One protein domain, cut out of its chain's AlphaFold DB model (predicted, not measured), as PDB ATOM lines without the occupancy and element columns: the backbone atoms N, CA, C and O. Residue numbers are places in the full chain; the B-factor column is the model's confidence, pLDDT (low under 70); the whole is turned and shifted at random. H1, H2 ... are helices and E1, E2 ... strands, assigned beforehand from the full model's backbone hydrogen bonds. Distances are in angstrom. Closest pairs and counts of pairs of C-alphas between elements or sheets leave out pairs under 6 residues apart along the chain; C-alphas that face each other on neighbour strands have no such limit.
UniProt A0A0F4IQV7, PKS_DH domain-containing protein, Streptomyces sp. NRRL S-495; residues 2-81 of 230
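This is residues 2 to 81 of the 230 residues of the protein "PKS_DH domain-containing protein" of Streptomyces sp. NRRL S-495 (UniProt A0A0F4IQV7). A twisted sheet of four strands curls round one short helix, H1, which lies over one face and leaves the other bare. The two long links, residues 23 to 33 and 58 to 68, lie toward one end of the long axis. The printed part has 80 residues, in the order H1, E1, E2, E3, E4; the sheet runs E1, E4, E3, E2, all antiparallel, and the class is mixed, helices and strands. The whole is only just loose, close to compact, with a radius of gyration of the C-alphas of 14.4 A, and elongated, spanning 43 by 24 by 20 A.

Find C-alpha 49 at (13.257, -11.503, 21.751); from there E3, residues 49 to 57, runs 26.8 A. E4, residues 69 to 77, covers 24.6 A and ends at C-alpha 77 at (16.851, -5.927, 23.393). E2 is residues 34 to 40, 19.6 A, and E1 residues 16 to 22, 16.9 A. Look for H1, residues 2 to 11, from C-alpha 2 at (11.889, -8.775, 36.656); it is 14.5 A long.

E2, E3 and E4 form a meander, each strand the antiparallel neighbour of the one before; E2 and E3 are a hairpin, as are E3 and E4. Look for N 37 and O 54 at 2.9 A between E2 and E3, and N 51 and O 74 at 2.9 A between E3 and E4. E1 is the antiparallel neighbour of E4, with N 21 and O 73 within hydrogen-bond range at 2.8 A, and E1, E2, E3 and E4 form a Greek key, four strands in a row of which three are a meander and the first, E1, is the antiparallel neighbour of the fourth, E4. H1 is on the sheet, in two layers; the C-alphas of Ala 5 and Val 51 are its closest to E3, 6.7 A. Every O i to N i+4 pair in H1 is within hydrogen-bond range.

The farthest C-alphas, of Asp 61 and Thr 81, are 46.5 A apart. The printed part has no cut; the links E1 to E2 and E3 to E4 are long. Look for pLDDT under 70 at residues 60 to 66.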
ATOM      1  N   VAL A   2      10.764  -9.516  37.270       97.25
ATOM      2  CA  VAL A   2      11.889  -8.775  36.656       97.25
ATOM      3  C   VAL A   2      13.210  -9.554  36.724       97.25
ATOM      4  O   VAL A   2      13.806  -9.814  35.689       97.25
ATOM      5  N   GLU A   3      13.599 -10.034  37.908       95.56
ATOM      6  CA  GLU A   3      14.837 -10.811  38.087       95.56
ATOM      7  C   GLU A   3      14.883 -12.107  37.255       95.56
ATOM      8  O   GLU A   3      15.898 -12.415  36.644       95.56
ATOM      9  N   LEU A   4      13.767 -12.839  37.147       96.88
ATOM     10  CA  LEU A   4      13.687 -14.034  36.294       96.88
ATOM     11  C   LEU A   4      13.895 -13.687  34.812       96.88
ATOM     12  O   LEU A   4      14.558 -14.431  34.092       96.88
ATOM     13  N   ALA A   5      13.321 -12.569  34.358       97.75
ATOM     14  CA  ALA A   5      13.474 -12.101  32.985       97.75
ATOM     15  C   ALA A   5      14.908 -11.627  32.704       97.75
ATOM     16  O   ALA A   5      15.457 -11.985  31.666       97.75
ATOM     17  N   LEU A   6      15.527 -10.887  33.633       95.62
ATOM     18  CA  LEU A   6      16.923 -10.446  33.531       95.62
ATOM     19  C   LEU A   6      17.888 -11.634  33.512       95.62
ATOM     20  O   LEU A   6      18.767 -11.692  32.654       95.62
ATOM     21  N   HIS A   7      17.680 -12.618  34.387       95.31
ATOM     22  CA  HIS A   7      18.476 -13.840  34.388       95.31
ATOM     23  C   HIS A   7      18.364 -14.584  33.051       95.31
ATOM     24  O   HIS A   7      19.374 -14.950  32.456       95.31
ATOM     25  N   ALA A   8      17.146 -14.771  32.531       96.44
ATOM     26  CA  ALA A   8      16.942 -15.424  31.239       96.44
ATOM     27  C   ALA A   8      17.525 -14.621  30.062       96.44
ATOM     28  O   ALA A   8      18.001 -15.223  29.100       96.44
ATOM     29  N   ALA A   9      17.507 -13.287  30.135       95.50
ATOM     30  CA  ALA A   9      18.127 -12.414  29.144       95.50
ATOM     31  C   ALA A   9      19.648 -12.617  29.090       95.50
ATOM     32  O   ALA A   9      20.192 -12.818  28.002       95.50
ATOM     33  N   ASP A  10      20.310 -12.670  30.247       94.00
ATOM     34  CA  ASP A  10      21.752 -12.916  30.343       94.00
ATOM     35  C   ASP A  10      22.146 -14.268  29.720       94.00
ATOM     36  O   ASP A  10      23.086 -14.337  28.925       94.00
ATOM     37  N   GLN A  11      21.345 -15.321  29.940       95.50
ATOM     38  CA  GLN A  11      21.576 -16.646  29.339       95.50
ATOM     39  C   GLN A  11      21.571 -16.646  27.800       95.50
ATOM     40  O   GLN A  11      22.125 -17.556  27.181       95.50
ATOM     41  N   VAL A  12      20.946 -15.649  27.165       95.44
ATOM     42  CA  VAL A  12      20.907 -15.500  25.700       95.44
ATOM     43  C   VAL A  12      21.690 -14.285  25.192       95.44
ATOM     44  O   VAL A  12      21.609 -13.976  24.001       95.44
ATOM     45  N   GLY A  13      22.459 -13.619  26.060       93.81
ATOM     46  CA  GLY A  13      23.313 -12.479  25.719       93.81
ATOM     47  C   GLY A  13      22.585 -11.141  25.560       93.81
ATOM     48  O   GLY A  13      23.104 -10.263  24.880       93.81
ATOM     49  N   TYR A  14      21.399 -10.982  26.150       94.94
ATOM     50  CA  TYR A  14      20.621  -9.739  26.133       94.94
ATOM     51  C   TYR A  14      20.761  -9.026  27.473       94.94
ATOM     52  O   TYR A  14      20.822  -9.662  28.522       94.94
ATOM     53  N   ARG A  15      20.806  -7.693  27.439       90.12
ATOM     54  CA  ARG A  15      21.115  -6.871  28.624       90.12
ATOM     55  C   ARG A  15      20.013  -5.900  29.018       90.12
ATOM     56  O   ARG A  15      20.094  -5.290  30.080       90.12
ATOM     57  N   VAL A  16      19.008  -5.745  28.163       96.31
ATOM     58  CA  VAL A  16      17.918  -4.799  28.372       96.31
ATOM     59  C   VAL A  16      16.603  -5.553  28.337       96.31
ATOM     60  O   VAL A  16      16.272  -6.217  27.352       96.31
ATOM     61  N   LEU A  17      15.847  -5.427  29.421       97.75
ATOM     62  CA  LEU A  17      14.434  -5.756  29.450       97.75
ATOM     63  C   LEU A  17      13.677  -4.489  29.044       97.75
ATOM     64  O   LEU A  17      13.428  -3.602  29.858       97.75
ATOM     65  N   ASP A  18      13.410  -4.393  27.744       97.50
ATOM     66  CA  ASP A  18      12.831  -3.219  27.086       97.50
ATOM     67  C   ASP A  18      11.420  -2.940  27.599       97.50
ATOM     68  O   ASP A  18      11.099  -1.810  27.948       97.50
ATOM     69  N   GLU A  19      10.633  -4.002  27.756       97.69
ATOM     70  CA  GLU A  19       9.313  -3.977  28.378       97.69
ATOM     71  C   GLU A  19       9.091  -5.278  29.160       97.69
ATOM     72  O   GLU A  19       9.486  -6.357  28.710       97.69
ATOM     73  N   LEU A  20       8.412  -5.197  30.301       98.44
ATOM     74  CA  LEU A  20       7.788  -6.325  30.982       98.44
ATOM     75  C   LEU A  20       6.437  -5.900  31.551       98.44
ATOM     76  O   LEU A  20       6.376  -5.035  32.425       98.44
ATOM     77  N   THR A  21       5.382  -6.579  31.123       98.00
ATOM     78  CA  THR A  21       4.028  -6.418  31.649       98.00
ATOM     79  C   THR A  21       3.672  -7.621  32.515       98.00
ATOM     80  O   THR A  21       3.851  -8.773  32.109       98.00
ATOM     81  N   LEU A  22       3.195  -7.355  33.732       96.06
ATOM     82  CA  LEU A  22       2.665  -8.355  34.649       96.06
ATOM     83  C   LEU A  22       1.173  -8.525  34.373       96.06
ATOM     84  O   LEU A  22       0.403  -7.580  34.493       96.06
ATOM     85  N   GLU A  23       0.775  -9.734  34.002       91.44
ATOM     86  CA  GLU A  23      -0.600 -10.037  33.604       91.44
ATOM     87  C   GLU A  23      -1.409 -10.619  34.761       91.44
ATOM     88  O   GLU A  23      -2.589 -10.313  34.898       91.44
ATOM     89  N   ARG A  24      -0.796 -11.494  35.572       90.56
ATOM     90  CA  ARG A  24      -1.487 -12.252  36.625       90.56
ATOM     91  C   ARG A  24      -0.575 -12.532  37.817       90.56
ATOM     92  O   ARG A  24       0.575 -12.936  37.608       90.56
ATOM     93  N   PRO A  25      -1.066 -12.418  39.062       90.62
ATOM     94  CA  PRO A  25      -0.274 -12.753  40.239       90.62
ATOM     95  C   PRO A  25       0.048 -14.255  40.297       90.62
ATOM     96  O   PRO A  25      -0.742 -15.096  39.871       90.62
ATOM     97  N   LEU A  26       1.210 -14.592  40.860       91.12
ATOM     98  CA  LEU A  26       1.546 -15.953  41.280       91.12
ATOM     99  C   LEU A  26       1.354 -16.045  42.793       91.12
ATOM    100  O   LEU A  26       2.143 -15.487  43.554       91.12
ATOM    101  N   VAL A  27       0.297 -16.732  43.219       88.38
ATOM    102  CA  VAL A  27      -0.003 -16.933  44.640       88.38
ATOM    103  C   VAL A  27       0.805 -18.117  45.158       88.38
ATOM    104  O   VAL A  27       0.728 -19.216  44.615       88.38
ATOM    105  N   LEU A  28       1.572 -17.888  46.222       87.94
ATOM    106  CA  LEU A  28       2.346 -18.921  46.900       87.94
ATOM    107  C   LEU A  28       1.664 -19.294  48.215       87.94
ATOM    108  O   LEU A  28       1.166 -18.426  48.932       87.94
ATOM    109  N   THR A  29       1.657 -20.584  48.535       85.56
ATOM    110  CA  THR A  29       1.183 -21.106  49.820       85.56
ATOM    111  C   THR A  29       2.256 -21.999  50.429       85.56
ATOM    112  O   THR A  29       3.087 -22.558  49.717       85.56
ATOM    113  N   ASP A  30       2.219 -22.180  51.747       83.06
ATOM    114  CA  ASP A  30       3.214 -22.995  52.459       83.06
ATOM    115  C   ASP A  30       3.145 -24.492  52.102       83.06
ATOM    116  O   ASP A  30       4.051 -25.259  52.424       83.06
ATOM    117  N   THR A  31       2.056 -24.928  51.465       81.44
ATOM    118  CA  THR A  31       1.749 -26.341  51.210       81.44
ATOM    119  C   THR A  31       1.770 -26.723  49.734       81.44
ATOM    120  O   THR A  31       1.752 -27.916  49.432       81.44
ATOM    121  N   ALA A  32       1.805 -25.752  48.817       83.31
ATOM    122  CA  ALA A  32       1.815 -26.000  47.381       83.31
ATOM    123  C   ALA A  32       3.125 -25.524  46.752       83.31
ATOM    124  O   ALA A  32       3.532 -24.370  46.887       83.31
ATOM    125  N   HIS A  33       3.764 -26.413  45.997       88.12
ATOM    126  CA  HIS A  33       4.898 -26.051  45.157       88.12
ATOM    127  C   HIS A  33       4.402 -25.643  43.770       88.12
ATOM    128  O   HIS A  33       3.419 -26.190  43.271       88.12
ATOM    129  N   SER A  34       5.098 -24.704  43.134       90.88
ATOM    130  CA  SER A  34       4.824 -24.288  41.756       90.88
ATOM    131  C   SER A  34       6.022 -24.593  40.872       90.88
ATOM    132  O   SER A  34       7.169 -24.389  41.270       90.88
ATOM    133  N   VAL A  35       5.757 -25.066  39.658       92.75
ATOM    134  CA  VAL A  35       6.766 -25.146  38.603       92.75
ATOM    135  C   VAL A  35       6.755 -23.817  37.866       92.75
ATOM    136  O   VAL A  35       5.705 -23.402  37.388       92.75
ATOM    137  N   ILE A  36       7.910 -23.161  37.767       95.62
ATOM    138  CA  ILE A  36       8.077 -21.914  37.012       95.62
ATOM    139  C   ILE A  36       8.798 -22.229  35.705       95.62
ATOM    140  O   ILE A  36       9.798 -22.945  35.699       95.62
ATOM    141  N   GLN A  37       8.306 -21.670  34.602       97.12
ATOM    142  CA  GLN A  37       8.961 -21.726  33.304       97.12
ATOM    143  C   GLN A  37       9.187 -20.310  32.778       97.12
ATOM    144  O   GLN A  37       8.259 -19.504  32.723       97.12
ATOM    145  N   VAL A  38      10.419 -20.033  32.355       98.38
ATOM    146  CA  VAL A  38      10.778 -18.817  31.625       98.38
ATOM    147  C   VAL A  38      11.169 -19.223  30.211       98.38
ATOM    148  O   VAL A  38      12.075 -20.034  30.028       98.38
ATOM    149  N   THR A  39      10.480 -18.673  29.219       98.31
ATOM    150  CA  THR A  39      10.692 -18.999  27.805       98.31
ATOM    151  C   THR A  39      11.139 -17.754  27.066       98.31
ATOM    152  O   THR A  39      10.470 -16.725  27.146       98.31
ATOM    153  N   VAL A  40      12.239 -17.861  26.320       98.50
ATOM    154  CA  VAL A  40      12.767 -16.791  25.468       98.50
ATOM    155  C   VAL A  40      12.754 -17.252  24.013       98.50
ATOM    156  O   VAL A  40      13.265 -18.327  23.693       98.50
ATOM    157  N   THR A  41      12.160 -16.462  23.121       98.19
ATOM    158  CA  THR A  41      12.055 -16.805  21.694       98.19
ATOM    159  C   THR A  41      13.381 -16.620  20.955       98.19
ATOM    160  O   THR A  41      14.332 -16.004  21.450       98.19
ATOM    161  N   THR A  42      13.449 -17.111  19.716       96.88
ATOM    162  CA  THR A  42      14.450 -16.640  18.748       96.88
ATOM    163  C   THR A  42      14.271 -15.138  18.478       96.88
ATOM    164  O   THR A  42      13.168 -14.624  18.695       96.88
ATOM    165  N   PRO A  43      15.317 -14.431  18.009       97.44
ATOM    166  CA  PRO A  43      15.189 -13.027  17.640       97.44
ATOM    167  C   PRO A  43      14.189 -12.836  16.494       97.44
ATOM    168  O   PRO A  43      14.116 -13.680  15.596       97.44
ATOM    169  N   ASP A  44      13.455 -11.727  16.518       95.75
ATOM    170  CA  ASP A  44      12.671 -11.228  15.388       95.75
ATOM    171  C   ASP A  44      13.568 -10.525  14.342       95.75
ATOM    172  O   ASP A  44      14.794 -10.478  14.472       95.75
ATOM    173  N   GLU A  45      12.967  -9.962  13.287       95.56
ATOM    174  CA  GLU A  45      13.693  -9.226  12.234       95.56
ATOM    175  C   GLU A  45      14.458  -7.998  12.762       95.56
ATOM    176  O   GLU A  45      15.442  -7.577  12.154       95.56
ATOM    177  N   ALA A  46      14.032  -7.434  13.896       94.06
ATOM    178  CA  ALA A  46      14.682  -6.313  14.567       94.06
ATOM    179  C   ALA A  46      15.703  -6.768  15.627       94.06
ATOM    180  O   ALA A  46      16.265  -5.935  16.337       94.06
ATOM    181  N   GLY A  47      15.948  -8.077  15.753       95.38
ATOM    182  CA  GLY A  47      16.857  -8.642  16.743       95.38
ATOM    183  C   GLY A  47      16.293  -8.666  18.165       95.38
ATOM    184  O   GLY A  47      17.048  -8.923  19.101       95.38
ATOM    185  N   ARG A  48      14.995  -8.423  18.367       97.31
ATOM    186  CA  ARG A  48      14.351  -8.470  19.689       97.31
ATOM    187  C   ARG A  48      13.883  -9.875  20.015       97.31
ATOM    188  O   ARG A  48      13.560 -10.646  19.116       97.31
ATOM    189  N   ARG A  49      13.799 -10.211  21.299       98.38
ATOM    190  CA  ARG A  49      13.257 -11.503  21.751       98.38
ATOM    191  C   ARG A  49      12.085 -11.287  22.680       98.38
ATOM    192  O   ARG A  49      12.128 -10.400  23.522       98.38
ATOM    193  N   THR A  50      11.075 -12.137  22.579       98.50
ATOM    194  CA  THR A  50      10.003 -12.173  23.567       98.50
ATOM    195  C   THR A  50      10.426 -13.067  24.725       98.50
ATOM    196  O   THR A  50      10.916 -14.176  24.504       98.50
ATOM    197  N   VAL A  51      10.211 -12.598  25.953       98.69
ATOM    198  CA  VAL A  51      10.311 -13.393  27.179       98.69
ATOM    199  C   VAL A  51       8.917 -13.587  27.765       98.69
ATOM    200  O   VAL A  51       8.122 -12.654  27.823       98.69
ATOM    201  N   THR A  52       8.596 -14.803  28.194       98.62
ATOM    202  CA  THR A  52       7.344 -15.100  28.905       98.62
ATOM    203  C   THR A  52       7.626 -15.909  30.155       98.62
ATOM    204  O   THR A  52       8.509 -16.768  30.155       98.62
ATOM    205  N   ILE A  53       6.874 -15.639  31.219       98.56
ATOM    206  CA  ILE A  53       6.988 -16.345  32.492       98.56
ATOM    207  C   ILE A  53       5.649 -16.989  32.805       98.56
ATOM    208  O   ILE A  53       4.633 -16.301  32.922       98.56
ATOM    209  N   HIS A  54       5.672 -18.305  32.963       97.56
ATOM    210  CA  HIS A  54       4.508 -19.105  33.304       97.56
ATOM    211  C   HIS A  54       4.744 -19.859  34.605       97.56
ATOM    212  O   HIS A  54       5.885 -20.148  34.979       97.56
ATOM    213  N   SER A  55       3.658 -20.220  35.274       95.44
ATOM    214  CA  SER A  55       3.709 -21.235  36.312       95.44
ATOM    215  C   SER A  55       2.536 -22.196  36.221       95.44
ATOM    216  O   SER A  55       1.537 -21.929  35.550       95.44
ATOM    217  N   ARG A  56       2.683 -23.326  36.902       92.06
ATOM    218  CA  ARG A  56       1.594 -24.251  37.200       92.06
ATOM    219  C   ARG A  56       1.827 -24.906  38.562       92.06
ATOM    220  O   ARG A  56       2.987 -24.993  38.991       92.06
ATOM    221  N   PRO A  57       0.782 -25.425  39.223       88.88
ATOM    222  CA  PRO A  57       0.952 -26.252  40.409       88.88
ATOM    223  C   PRO A  57       1.872 -27.447  40.134       88.88
ATOM    224  O   PRO A  57       1.835 -28.057  39.065       88.88
ATOM    225  N   HIS A  58       2.706 -27.798  41.105       84.94
ATOM    226  CA  HIS A  58       3.475 -29.031  41.069       84.94
ATOM    227  C   HIS A  58       2.582 -30.190  41.518       84.94
ATOM    228  O   HIS A  58       2.190 -30.269  42.682       84.94
ATOM    229  N   THR A  59       2.269 -31.093  40.595       77.50
ATOM    230  CA  THR A  59       1.468 -32.293  40.847       77.50
ATOM    231  C   THR A  59       2.312 -33.536  40.561       77.50
ATOM    232  O   THR A  59       3.205 -33.529  39.711       77.50
ATOM    233  N   THR A  60       2.040 -34.630  41.274       69.50
ATOM    234  CA  THR A  60       2.614 -35.952  40.956       69.50
ATOM    235  C   THR A  60       1.811 -36.692  39.885       69.50
ATOM    236  O   THR A  60       2.163 -37.816  39.534       69.50
ATOM    237  N   ASP A  61       0.722 -36.092  39.398       67.69
ATOM    238  CA  ASP A  61      -0.190 -36.680  38.425       67.69
ATOM    239  C   ASP A  61       0.209 -36.274  37.002       67.69
ATOM    240  O   ASP A  61       0.159 -35.100  36.621       67.69
ATOM    241  N   THR A  62       0.646 -37.256  36.215       60.22
ATOM    242  CA  THR A  62       1.205 -37.061  34.872       60.22
ATOM    243  C   THR A  62       0.182 -36.618  33.826       60.22
ATOM    244  O   THR A  62       0.599 -36.202  32.749       60.22
ATOM    245  N   ASP A  63      -1.117 -36.654  34.140       63.78
ATOM    246  CA  ASP A  63      -2.199 -36.239  33.231       63.78
ATOM    247  C   ASP A  63      -2.506 -34.726  33.274       63.78
ATOM    248  O   ASP A  63      -3.312 -34.231  32.491       63.78
ATOM    249  N   THR A  64      -1.843 -33.953  34.145       59.25
ATOM    250  CA  THR A  64      -2.037 -32.490  34.264       59.25
ATOM    251  C   THR A  64      -0.977 -31.706  33.481       59.25
ATOM    252  O   THR A  64      -0.095 -31.053  34.043       59.25
ATOM    253  N   THR A  65      -0.995 -31.799  32.148       59.62
ATOM    254  CA  THR A  65       0.027 -31.142  31.309       59.62
ATOM    255  C   THR A  65      -0.283 -29.691  30.926       59.62
ATOM    256  O   THR A  65       0.675 -28.951  30.686       59.62
ATOM    257  N   ASP A  66      -1.547 -29.254  30.953       63.00
ATOM    258  CA  ASP A  66      -1.990 -28.080  30.171       63.00
ATOM    259  C   ASP A  66      -2.403 -26.828  30.975       63.00
ATOM    260  O   ASP A  66      -2.671 -25.788  30.377       63.00
ATOM    261  N   ASP A  67      -2.358 -26.848  32.310       82.25
ATOM    262  CA  ASP A  67      -2.824 -25.716  33.139       82.25
ATOM    263  C   ASP A  67      -1.723 -24.676  33.438       82.25
ATOM    264  O   ASP A  67      -1.477 -24.296  34.586       82.25
ATOM    265  N   TRP A  68      -1.004 -24.217  32.411       92.94
ATOM    266  CA  TRP A  68      -0.024 -23.138  32.578       92.94
ATOM    267  C   TRP A  68      -0.704 -21.772  32.634       92.94
ATOM    268  O   TRP A  68      -1.400 -21.363  31.708       92.94
ATOM    269  N   THR A  69      -0.418 -21.012  33.687       94.56
ATOM    270  CA  THR A  69      -0.818 -19.606  33.800       94.56
ATOM    271  C   THR A  69       0.349 -18.715  33.399       94.56
ATOM    272  O   THR A  69       1.444 -18.847  33.948       94.56
ATOM    273  N   ARG A  70       0.131 -17.793  32.454       96.44
ATOM    274  CA  ARG A  70       1.111 -16.750  32.126       96.44
ATOM    275  C   ARG A  70       1.001 -15.611  33.132       96.44
ATOM    276  O   ARG A  70      -0.084 -15.087  33.363       96.44
ATOM    277  N   HIS A  71       2.126 -15.252  33.732       96.69
ATOM    278  CA  HIS A  71       2.205 -14.193  34.736       96.69
ATOM    279  C   HIS A  71       2.833 -12.920  34.199       96.69
ATOM    280  O   HIS A  71       2.504 -11.834  34.666       96.69
ATOM    281  N   ALA A  72       3.761 -13.052  33.253       97.94
ATOM    282  CA  ALA A  72       4.432 -11.912  32.663       97.94
ATOM    283  C   ALA A  72       4.841 -12.191  31.220       97.94
ATOM    284  O   ALA A  72       5.198 -13.320  30.860       97.94
ATOM    285  N   VAL A  73       4.842 -11.133  30.421       98.44
ATOM    286  CA  VAL A  73       5.348 -11.106  29.050       98.44
ATOM    287  C   VAL A  73       6.178  -9.848  28.866       98.44
ATOM    288  O   VAL A  73       5.871  -8.803  29.434       98.44
ATOM    289  N   GLY A  74       7.257  -9.954  28.106       98.25
ATOM    290  CA  GLY A  74       8.148  -8.836  27.874       98.25
ATOM    291  C   GLY A  74       8.969  -8.975  26.608       98.25
ATOM    292  O   GLY A  74       8.950 -10.009  25.933       98.25
ATOM    293  N   THR A  75       9.724  -7.923  26.329       98.50
ATOM    294  CA  THR A  75      10.616  -7.814  25.180       98.50
ATOM    295  C   THR A  75      12.035  -7.560  25.664       98.50
ATOM    296  O   THR A  75      12.275  -6.730  26.537       98.50
ATOM    297  N   LEU A  76      12.986  -8.288  25.091       98.31
ATOM    298  CA  LEU A  76      14.412  -8.150  25.341       98.31
ATOM    299  C   LEU A  76      15.083  -7.497  24.136       98.31
ATOM    300  O   LEU A  76      14.832  -7.890  22.989       98.31
ATOM    301  N   THR A  77      15.992  -6.563  24.401       96.44
ATOM    302  CA  THR A  77      16.851  -5.927  23.393       96.44
ATOM    303  C   THR A  77      18.327  -6.006  23.799       96.44
ATOM    304  O   THR A  77      18.672  -6.248  24.960       96.44
ATOM    305  N   ASP A  78      19.219  -5.841  22.822       89.38
ATOM    306  CA  ASP A  78      20.671  -5.766  23.034       89.38
ATOM    307  C   ASP A  78      21.181  -4.367  22.670       89.38
ATOM    308  O   ASP A  78      22.020  -4.161  21.797       89.38
ATOM    309  N   THR A  79      20.576  -3.348  23.278       89.06
ATOM    310  CA  THR A  79      21.004  -1.951  23.115       89.06
ATOM    311  C   THR A  79      21.153  -1.309  24.490       89.06
ATOM    312  O   THR A  79      20.354  -0.450  24.862       89.06
ATOM    313  N   PRO A  80      22.137  -1.761  25.291       89.44
ATOM    314  CA  PRO A  80      22.337  -1.240  26.631       89.44
ATOM    315  C   PRO A  80      22.789   0.218  26.590       89.44
ATOM    316  O   PRO A  80      23.563   0.642  25.729       89.44
ATOM    317  N   THR A  81      22.346   0.971  27.583       91.12
ATOM    318  CA  THR A  81      22.811   2.326  27.865       91.12
ATOM    319  C   THR A  81      23.753   2.306  29.058       91.12
ATOM    320  O   THR A  81      23.597   1.491  29.962       91.12
TER     321      THR A  81